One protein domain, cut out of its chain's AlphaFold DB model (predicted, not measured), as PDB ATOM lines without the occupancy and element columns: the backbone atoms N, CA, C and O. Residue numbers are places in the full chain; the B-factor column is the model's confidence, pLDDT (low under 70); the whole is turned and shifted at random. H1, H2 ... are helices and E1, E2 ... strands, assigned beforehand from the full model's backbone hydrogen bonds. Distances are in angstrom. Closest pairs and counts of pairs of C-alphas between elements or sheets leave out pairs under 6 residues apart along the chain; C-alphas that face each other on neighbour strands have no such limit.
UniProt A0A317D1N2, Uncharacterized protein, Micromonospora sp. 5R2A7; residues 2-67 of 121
ATOM      1  N   HIS A   2     163.793 213.011 260.402       83.69
ATOM      2  CA  HIS A   2     163.874 212.641 258.980       83.69
ATOM      3  C   HIS A   2     163.773 211.117 258.826       83.69
ATOM      4  O   HIS A   2     164.496 210.396 259.515       83.69
ATOM      5  N   VAL A   3     162.893 210.630 257.949       85.81
ATOM      6  CA  VAL A   3     162.717 209.201 257.639       85.81
ATOM      7  C   VAL A   3     162.614 209.035 256.125       85.81
ATOM      8  O   VAL A   3     161.776 209.675 255.499       85.81
ATOM      9  N   ALA A   4     163.456 208.181 255.542       88.81
ATOM     10  CA  ALA A   4     163.383 207.845 254.121       88.81
ATOM     11  C   ALA A   4     162.360 206.723 253.874       88.81
ATOM     12  O   ALA A   4     162.347 205.721 254.606       88.81
ATOM     13  N   ASP A   5     161.510 206.877 252.862       85.81
ATOM     14  CA  ASP A   5     160.561 205.843 252.435       85.81
ATOM     15  C   ASP A   5     161.235 204.751 251.572       85.81
ATOM     16  O   ASP A   5     162.444 204.535 251.670       85.81
ATOM     17  N   GLU A   6     160.458 203.946 250.845       82.94
ATOM     18  CA  GLU A   6     160.969 202.881 249.958       82.94
ATOM     19  C   GLU A   6     161.443 203.405 248.592       82.94
ATOM     20  O   GLU A   6     162.142 202.694 247.876       82.94
ATOM     21  N   HIS A   7     161.109 204.651 248.254       85.75
ATOM     22  CA  HIS A   7     161.494 205.330 247.014       85.75
ATOM     23  C   HIS A   7     162.668 206.297 247.233       85.75
ATOM     24  O   HIS A   7     162.930 207.153 246.389       85.75
ATOM     25  N   ASP A   8     163.366 206.170 248.367       83.81
ATOM     26  CA  ASP A   8     164.457 207.051 248.802       83.81
ATOM     27  C   ASP A   8     164.017 208.511 249.068       83.81
ATOM     28  O   ASP A   8     164.841 209.414 249.227       83.81
ATOM     29  N   GLN A   9     162.708 208.777 249.180       87.62
ATOM     30  CA  GLN A   9     162.202 210.113 249.483       87.62
ATOM     31  C   GLN A   9     162.274 210.379 250.991       87.62
ATOM     32  O   GLN A   9     161.789 209.601 251.815       87.62
ATOM     33  N   THR A  10     162.875 211.511 251.368       89.56
ATOM     34  CA  THR A  10     163.007 211.927 252.771       89.56
ATOM     35  C   THR A  10     161.762 212.676 253.238       89.56
ATOM     36  O   THR A  10     161.442 213.745 252.722       89.56
ATOM     37  N   HIS A  11     161.104 212.151 254.270       84.88
ATOM     38  CA  HIS A  11     159.959 212.769 254.938       84.88
ATOM     39  C   HIS A  11     160.360 213.305 256.313       84.88
ATOM     40  O   HIS A  11     161.158 212.682 257.020       84.88
ATOM     41  N   VAL A  12     159.810 214.460 256.705       89.81
ATOM     42  CA  VAL A  12     160.071 215.087 258.011       89.81
ATOM     43  C   VAL A  12     158.805 215.084 258.850       89.81
ATOM     44  O   VAL A  12     157.827 215.710 258.470       89.81
ATOM     45  N   PHE A  13     158.857 214.428 260.010       84.31
ATOM     46  CA  PHE A  13     157.756 214.409 260.978       84.31
ATOM     47  C   PHE A  13     158.094 215.253 262.209       84.31
ATOM     48  O   PHE A  13     159.167 215.093 262.812       84.31
ATOM     49  N   GLY A  14     157.198 216.167 262.563       79.50
ATOM     50  CA  GLY A  14     157.203 216.941 263.796       79.50
ATOM     51  C   GLY A  14     156.598 216.181 264.987       79.50
ATOM     52  O   GLY A  14     156.036 215.102 264.823       79.50
ATOM     53  N   PRO A  15     156.703 216.735 266.207       75.25
ATOM     54  CA  PRO A  15     156.236 216.086 267.439       75.25
ATOM     55  C   PRO A  15     154.708 215.951 267.553       75.25
ATOM     56  O   PRO A  15     154.241 215.212 268.410       75.25
ATOM     57  N   LEU A  16     153.942 216.660 266.720       74.00
ATOM     58  CA  LEU A  16     152.476 216.582 266.662       74.00
ATOM     59  C   LEU A  16     151.971 215.953 265.354       74.00
ATOM     60  O   LEU A  16     150.763 215.886 265.140       74.00
ATOM     61  N   ASP A  17     152.876 215.515 264.476       77.94
ATOM     62  CA  ASP A  17     152.489 214.953 263.186       77.94
ATOM     63  C   ASP A  17     152.102 213.484 263.330       77.94
ATOM     64  O   ASP A  17     152.767 212.695 264.009       77.94
ATOM     65  N   ALA A  18     151.037 213.095 262.630       77.00
ATOM     66  CA  ALA A  18     150.662 211.699 262.504       77.00
ATOM     67  C   ALA A  18     151.710 210.966 261.653       77.00
ATOM     68  O   ALA A  18     151.832 211.199 260.449       77.00
ATOM     69  N   VAL A  19     152.473 210.075 262.287       79.62
ATOM     70  CA  VAL A  19     153.492 209.276 261.603       79.62
ATOM     71  C   VAL A  19     152.858 208.006 261.015       79.62
ATOM     72  O   VAL A  19     152.282 207.219 261.769       79.62
ATOM     73  N   PRO A  20     152.983 207.755 259.697       78.06
ATOM     74  CA  PRO A  20     152.477 206.537 259.070       78.06
ATOM     75  C   PRO A  20     153.169 205.268 259.586       78.06
ATOM     76  O   PRO A  20     154.347 205.291 259.947       78.06
ATOM     77  N   ALA A  21     152.487 204.122 259.516       76.50
ATOM     78  CA  ALA A  21     153.017 202.844 259.999       76.50
ATOM     79  C   ALA A  21     154.362 202.431 259.363       76.50
ATOM     80  O   ALA A  21     155.206 201.845 260.042       76.50
ATOM     81  N   TRP A  22     154.601 202.739 258.081       82.25
ATOM     82  CA  TRP A  22     155.886 202.453 257.422       82.25
ATOM     83  C   TRP A  22     157.037 203.255 258.046       82.25
ATOM     84  O   TRP A  22     158.127 202.722 258.252       82.25
ATOM     85  N   ALA A  23     156.779 204.513 258.403       83.88
ATOM     86  CA  ALA A  23     157.756 205.386 259.031       83.88
ATOM     87  C   ALA A  23     157.956 204.977 260.491       83.88
ATOM     88  O   ALA A  23     159.090 204.819 260.930       83.88
ATOM     89  N   ALA A  24     156.871 204.684 261.214       81.12
ATOM     90  CA  ALA A  24     156.930 204.221 262.597       81.12
ATOM     91  C   ALA A  24     157.764 202.938 262.763       81.12
ATOM     92  O   ALA A  24     158.526 202.828 263.720       81.12
ATOM     93  N   LYS A  25     157.702 202.009 261.797       79.56
ATOM     94  CA  LYS A  25     158.556 200.805 261.755       79.56
ATOM     95  C   LYS A  25     160.051 201.121 261.604       79.56
ATOM     96  O   LYS A  25     160.876 200.374 262.123       79.56
ATOM     97  N   LYS A  26     160.412 202.198 260.896       80.44
ATOM     98  CA  LYS A  26     161.811 202.625 260.688       80.44
ATOM     99  C   LYS A  26     162.343 203.506 261.827       80.44
ATOM    100  O   LYS A  26     163.555 203.608 262.012       80.44
ATOM    101  N   ILE A  27     161.463 204.137 262.605       82.00
ATOM    102  CA  ILE A  27     161.823 204.968 263.761       82.00
ATOM    103  C   ILE A  27     162.121 204.059 264.960       82.00
ATOM    104  O   ILE A  27     161.243 203.666 265.725       82.00
ATOM    105  N   THR A  28     163.400 203.742 265.146       79.56
ATOM    106  CA  THR A  28     163.877 202.904 266.259       79.56
ATOM    107  C   THR A  28     164.119 203.682 267.554       79.56
ATOM    108  O   THR A  28     164.343 203.072 268.595       79.56
ATOM    109  N   ASN A  29     164.084 205.022 267.517       80.88
ATOM    110  CA  ASN A  29     164.331 205.877 268.680       80.88
ATOM    111  C   ASN A  29     163.083 205.964 269.583       80.88
ATOM    112  O   ASN A  29     162.124 206.636 269.204       80.88
ATOM    113  N   PRO A  30     163.098 205.410 270.810       73.56
ATOM    114  CA  PRO A  30     161.938 205.445 271.702       73.56
ATOM    115  C   PRO A  30     161.562 206.862 272.153       73.56
ATOM    116  O   PRO A  30     160.401 207.127 272.438       73.56
ATOM    117  N   LYS A  31     162.523 207.802 272.184       78.88
ATOM    118  CA  LYS A  31     162.276 209.211 272.547       78.88
ATOM    119  C   LYS A  31     161.516 209.989 271.472       78.88
ATOM    120  O   LYS A  31     161.135 211.126 271.719       78.88
ATOM    121  N   ALA A  32     161.346 209.414 270.283       78.25
ATOM    122  CA  ALA A  32     160.551 210.020 269.224       78.25
ATOM    123  C   ALA A  32     159.038 209.898 269.480       78.25
ATOM    124  O   ALA A  32     158.262 210.514 268.758       78.25
ATOM    125  N   TRP A  33     158.623 209.126 270.491       77.62
ATOM    126  CA  TRP A  33     157.229 208.784 270.746       77.62
ATOM    127  C   TRP A  33     156.745 209.277 272.109       77.62
ATOM    128  O   TRP A  33     157.462 209.175 273.109       77.62
ATOM    129  N   GLU A  34     155.502 209.756 272.170       71.62
ATOM    130  CA  GLU A  34     154.850 210.126 273.426       71.62
ATOM    131  C   GLU A  34     154.724 208.892 274.338       71.62
ATOM    132  O   GLU A  34     154.250 207.829 273.931       71.62
ATOM    133  N   GLY A  35     155.247 208.987 275.563       71.56
ATOM    134  CA  GLY A  35     155.295 207.855 276.496       71.56
ATOM    135  C   GLY A  35     156.174 206.675 276.047       71.56
ATOM    136  O   GLY A  35     156.094 205.605 276.647       71.56
ATOM    137  N   GLY A  36     157.004 206.835 275.006       62.38
ATOM    138  CA  GLY A  36     157.878 205.779 274.482       62.38
ATOM    139  C   GLY A  36     157.160 204.681 273.689       62.38
ATOM    140  O   GLY A  36     157.772 203.659 273.375       62.38
ATOM    141  N   LYS A  37     155.874 204.869 273.368       60.91
ATOM    142  CA  LYS A  37     155.057 203.875 272.671       60.91
ATOM    143  C   LYS A  37     154.825 204.307 271.226       60.91
ATOM    144  O   LYS A  37     154.228 205.347 270.980       60.91
ATOM    145  N   VAL A  38     155.272 203.483 270.279       64.31
ATOM    146  CA  VAL A  38     154.960 203.646 268.851       64.31
ATOM    147  C   VAL A  38     153.439 203.759 268.673       64.31
ATOM    148  O   VAL A  38     152.728 202.833 269.084       64.31
ATOM    149  N   PRO A  39     152.921 204.853 268.086       63.47
ATOM    150  CA  PRO A  39     151.515 204.955 267.754       63.47
ATOM    151  C   PRO A  39     151.220 203.900 266.691       63.47
ATOM    152  O   PRO A  39     151.774 203.911 265.592       63.47
ATOM    153  N   SER A  40     150.357 202.952 267.040       55.12
ATOM    154  CA  SER A  40     149.789 201.967 266.125       55.12
ATOM    155  C   SER A  40     148.778 202.665 265.216       55.12
ATOM    156  O   SER A  40     147.580 202.431 265.320       55.12
ATOM    157  N   SER A  41     149.247 203.598 264.388       59.06
ATOM    158  CA  SER A  41     148.402 204.315 263.441       59.06
ATOM    159  C   SER A  41     148.341 203.539 262.133       59.06
ATOM    160  O   SER A  41     149.089 203.793 261.189       59.06
ATOM    161  N   VAL A  42     147.484 202.527 262.144       54.69
ATOM    162  CA  VAL A  42     146.520 202.283 261.076       54.69
ATOM    163  C   VAL A  42     145.235 201.900 261.802       54.69
ATOM    164  O   VAL A  42     145.182 200.871 262.474       54.69
ATOM    165  N   GLU A  43     144.205 202.742 261.718       58.28
ATOM    166  CA  GLU A  43     142.868 202.152 261.682       58.28
ATOM    167  C   GLU A  43     142.905 201.122 260.554       58.28
ATOM    168  O   GLU A  43     143.519 201.379 259.516       58.28
ATOM    169  N   ASP A  44     142.390 199.933 260.848       65.56
ATOM    170  CA  ASP A  44     142.551 198.721 260.056       65.56
ATOM    171  C   ASP A  44     142.576 199.040 258.548       65.56
ATOM    172  O   ASP A  44     141.615 199.634 258.049       65.56
ATOM    173  N   PRO A  45     143.664 198.737 257.813       64.94
ATOM    174  CA  PRO A  45     143.746 199.069 256.393       64.94
ATOM    175  C   PRO A  45     142.568 198.483 255.602       64.94
ATOM    176  O   PRO A  45     142.193 199.037 254.573       64.94
ATOM    177  N   GLU A  46     141.949 197.412 256.106       68.62
ATOM    178  CA  GLU A  46     140.722 196.831 255.570       68.62
ATOM    179  C   GLU A  46     139.492 197.728 255.802       68.62
ATOM    180  O   GLU A  46     138.670 197.904 254.903       68.62
ATOM    181  N   ALA A  47     139.386 198.374 256.965       74.25
ATOM    182  CA  ALA A  47     138.319 199.326 257.267       74.25
ATOM    183  C   ALA A  47     138.451 200.629 256.459       74.25
ATOM    184  O   ALA A  47     137.441 201.178 256.010       74.25
ATOM    185  N   GLU A  48     139.679 201.109 256.244       77.00
ATOM    186  CA  GLU A  48     139.926 202.280 255.395       77.00
ATOM    187  C   GLU A  48     139.660 201.961 253.917       77.00
ATOM    188  O   GLU A  48     138.988 202.730 253.226       77.00
ATOM    189  N   LEU A  49     140.083 200.783 253.438       77.56
ATOM    190  CA  LEU A  49     139.718 200.296 252.106       77.56
ATOM    191  C   LEU A  49     138.200 200.222 251.935       77.56
ATOM    192  O   LEU A  49     137.685 200.749 250.955       77.56
ATOM    193  N   ALA A  50     137.471 199.668 252.906       82.06
ATOM    194  CA  ALA A  50     136.015 199.573 252.840       82.06
ATOM    195  C   ALA A  50     135.327 200.952 252.768       82.06
ATOM    196  O   ALA A  50     134.371 201.135 252.008       82.06
ATOM    197  N   ARG A  51     135.816 201.957 253.513       81.38
ATOM    198  CA  ARG A  51     135.303 203.339 253.427       81.38
ATOM    199  C   ARG A  51     135.607 203.981 252.076       81.38
ATOM    200  O   ARG A  51     134.733 204.631 251.497       81.38
ATOM    201  N   LEU A  52     136.825 203.794 251.572       86.38
ATOM    202  CA  LEU A  52     137.247 204.314 250.272       86.38
ATOM    203  C   LEU A  52     136.451 203.670 249.131       86.38
ATOM    204  O   LEU A  52     135.974 204.379 248.246       86.38
ATOM    205  N   GLU A  53     136.232 202.357 249.175       87.12
ATOM    206  CA  GLU A  53     135.416 201.633 248.200       87.12
ATOM    207  C   GLU A  53     133.957 202.103 248.213       87.12
ATOM    208  O   GLU A  53     133.388 202.353 247.147       87.12
ATOM    209  N   ALA A  54     133.369 202.323 249.394       87.69
ATOM    210  CA  ALA A  54     132.021 202.878 249.515       87.69
ATOM    211  C   ALA A  54     131.919 204.286 248.900       87.69
ATOM    212  O   ALA A  54     130.983 204.575 248.150       87.69
ATOM    213  N   ARG A  55     132.913 205.151 249.142       88.00
ATOM    214  CA  ARG A  55     132.959 206.497 248.555       88.00
ATOM    215  C   ARG A  55     133.147 206.464 247.038       88.00
ATOM    216  O   ARG A  55     132.550 207.272 246.330       88.00
ATOM    217  N   ILE A  56     133.941 205.524 246.527       90.12
ATOM    218  CA  ILE A  56     134.113 205.301 245.087       90.12
ATOM    219  C   ILE A  56     132.804 204.817 244.456       90.12
ATOM    220  O   ILE A  56     132.465 205.276 243.368       90.12
ATOM    221  N   ALA A  57     132.059 203.924 245.108       87.00
ATOM    222  CA  ALA A  57     130.760 203.464 244.617       87.00
ATOM    223  C   ALA A  57     129.737 204.612 244.548       87.00
ATOM    224  O   ALA A  57     129.053 204.758 243.536       87.00
ATOM    225  N   GLU A  58     129.694 205.470 245.570       84.50
ATOM    226  CA  GLU A  58     128.864 206.681 245.589       84.50
ATOM    227  C   GLU A  58     129.251 207.648 244.457       84.50
ATOM    228  O   GLU A  58     128.400 208.076 243.676       84.50
ATOM    229  N   LEU A  59     130.547 207.941 244.306       78.81
ATOM    230  CA  LEU A  59     131.058 208.807 243.240       78.81
ATOM    231  C   LEU A  59     130.776 208.233 241.850       78.81
ATOM    232  O   LEU A  59     130.408 208.988 240.956       78.81
ATOM    233  N   LYS A  60     130.900 206.915 241.658       80.00
ATOM    234  CA  LYS A  60     130.554 206.249 240.395       80.00
ATOM    235  C   LYS A  60     129.061 206.337 240.100       80.00
ATOM    236  O   LYS A  60     128.712 206.613 238.960       80.00
ATOM    237  N   ALA A  61     128.195 206.171 241.101       74.81
ATOM    238  CA  ALA A  61     126.749 206.316 240.936       74.81
ATOM    239  C   ALA A  61     126.343 207.755 240.555       74.81
ATOM    240  O   ALA A  61     125.459 207.960 239.718       74.81
ATOM    241  N   VAL A  62     127.026 208.762 241.109       71.06
ATOM    242  CA  VAL A  62     126.854 210.174 240.723       71.06
ATOM    243  C   VAL A  62     127.432 210.444 239.328       71.06
ATOM    244  O   VAL A  62     126.795 211.108 238.517       71.06
ATOM    245  N   GLN A  63     128.588 209.867 238.992       59.62
ATOM    246  CA  GLN A  63     129.254 210.053 237.700       59.62
ATOM    247  C   GLN A  63     128.525 209.352 236.538       59.62
ATOM    248  O   GLN A  63     128.596 209.819 235.404       59.62
ATOM    249  N   THR A  64     127.765 208.283 236.806       53.50
ATOM    250  CA  THR A  64     126.816 207.708 235.835       53.50
ATOM    251  C   THR A  64     125.543 208.537 235.672       53.50
ATOM    252  O   THR A  64     124.814 208.325 234.706       53.50
ATOM    253  N   SER A  65     125.276 209.469 236.591       53.25
ATOM    254  CA  SER A  65     124.050 210.273 236.601       53.25
ATOM    255  C   SER A  65     124.252 211.704 236.090       53.25
ATOM    256  O   SER A  65     123.283 212.296 235.633       53.25
ATOM    257  N   ASP A  66     125.475 212.253 236.113       57.25
ATOM    258  CA  ASP A  66     125.711 213.660 235.748       57.25
ATOM    259  C   ASP A  66     127.157 213.907 235.256       57.25
ATOM    260  O   ASP A  66     127.984 214.507 235.941       57.25
ATOM    261  N   GLY A  67     127.526 213.371 234.081       47.25
ATOM    262  CA  GLY A  67     128.916 213.515 233.616       47.25
ATOM    263  C   GLY A  67     129.332 212.974 232.248       47.25
ATOM    264  O   GLY A  67     130.527 212.957 231.964       47.25
TER     265      GLY A  67
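AT A GLANCE: This is residues 2 to 67 of the 121 residues of an uncharacterized protein of Micromonospora sp. 5R2A7 (UniProt A0A317D1N2). A small head, made of the hairpin E1 and E2 with the short helix H1 near E1, and a long helix, H2, that sticks out as an arm: residues 43 to 67 stand free. The 66 printed residues run E1, E2, H1, H2, with an antiparallel sheet E1 - E2; the class is mostly helix, with under half of the residues in named elements. The whole is extended, with a radius of gyration of the C-alphas of 17.3 A and spans of 52 by 26 by 19 A.

HOW THE PARTS SIT: Start at the hairpin of E1, residues 2 to 4, and E2, residues 10 to 12, antiparallel at 147 degrees; N 3 and O 11 are within hydrogen-bond range at 2.8 A. Look next at H1, residues 21 to 26: the closest C-alphas of E1 and H1, Val 3 and Ala 23, are 6.4 A apart. H2, residues 45 to 63, is apart from E1, E2 and H1. Every O i to N i+4 pair is within hydrogen-bond range in H2, 1 of 2 in H1.

IN THESE COORDINATES: Find C-alpha 2 at (163.874, 212.641, 258.980), where E1 begins; E1 and E2 each measure 6.8 A from first to last C-alpha, H1 8.8 A. From C-alpha 45, H2 runs 26.1 A to C-alpha 63 at (129.254, 210.053, 237.700).

THE WHOLE: The C-alphas farthest apart, of Lys 31 and Ser 65, are 52.5 A apart. The printed part has no cut; H1 to H2 is a long link, and pLDDT is under 70 at residues 36 to 46 and 63 to 67.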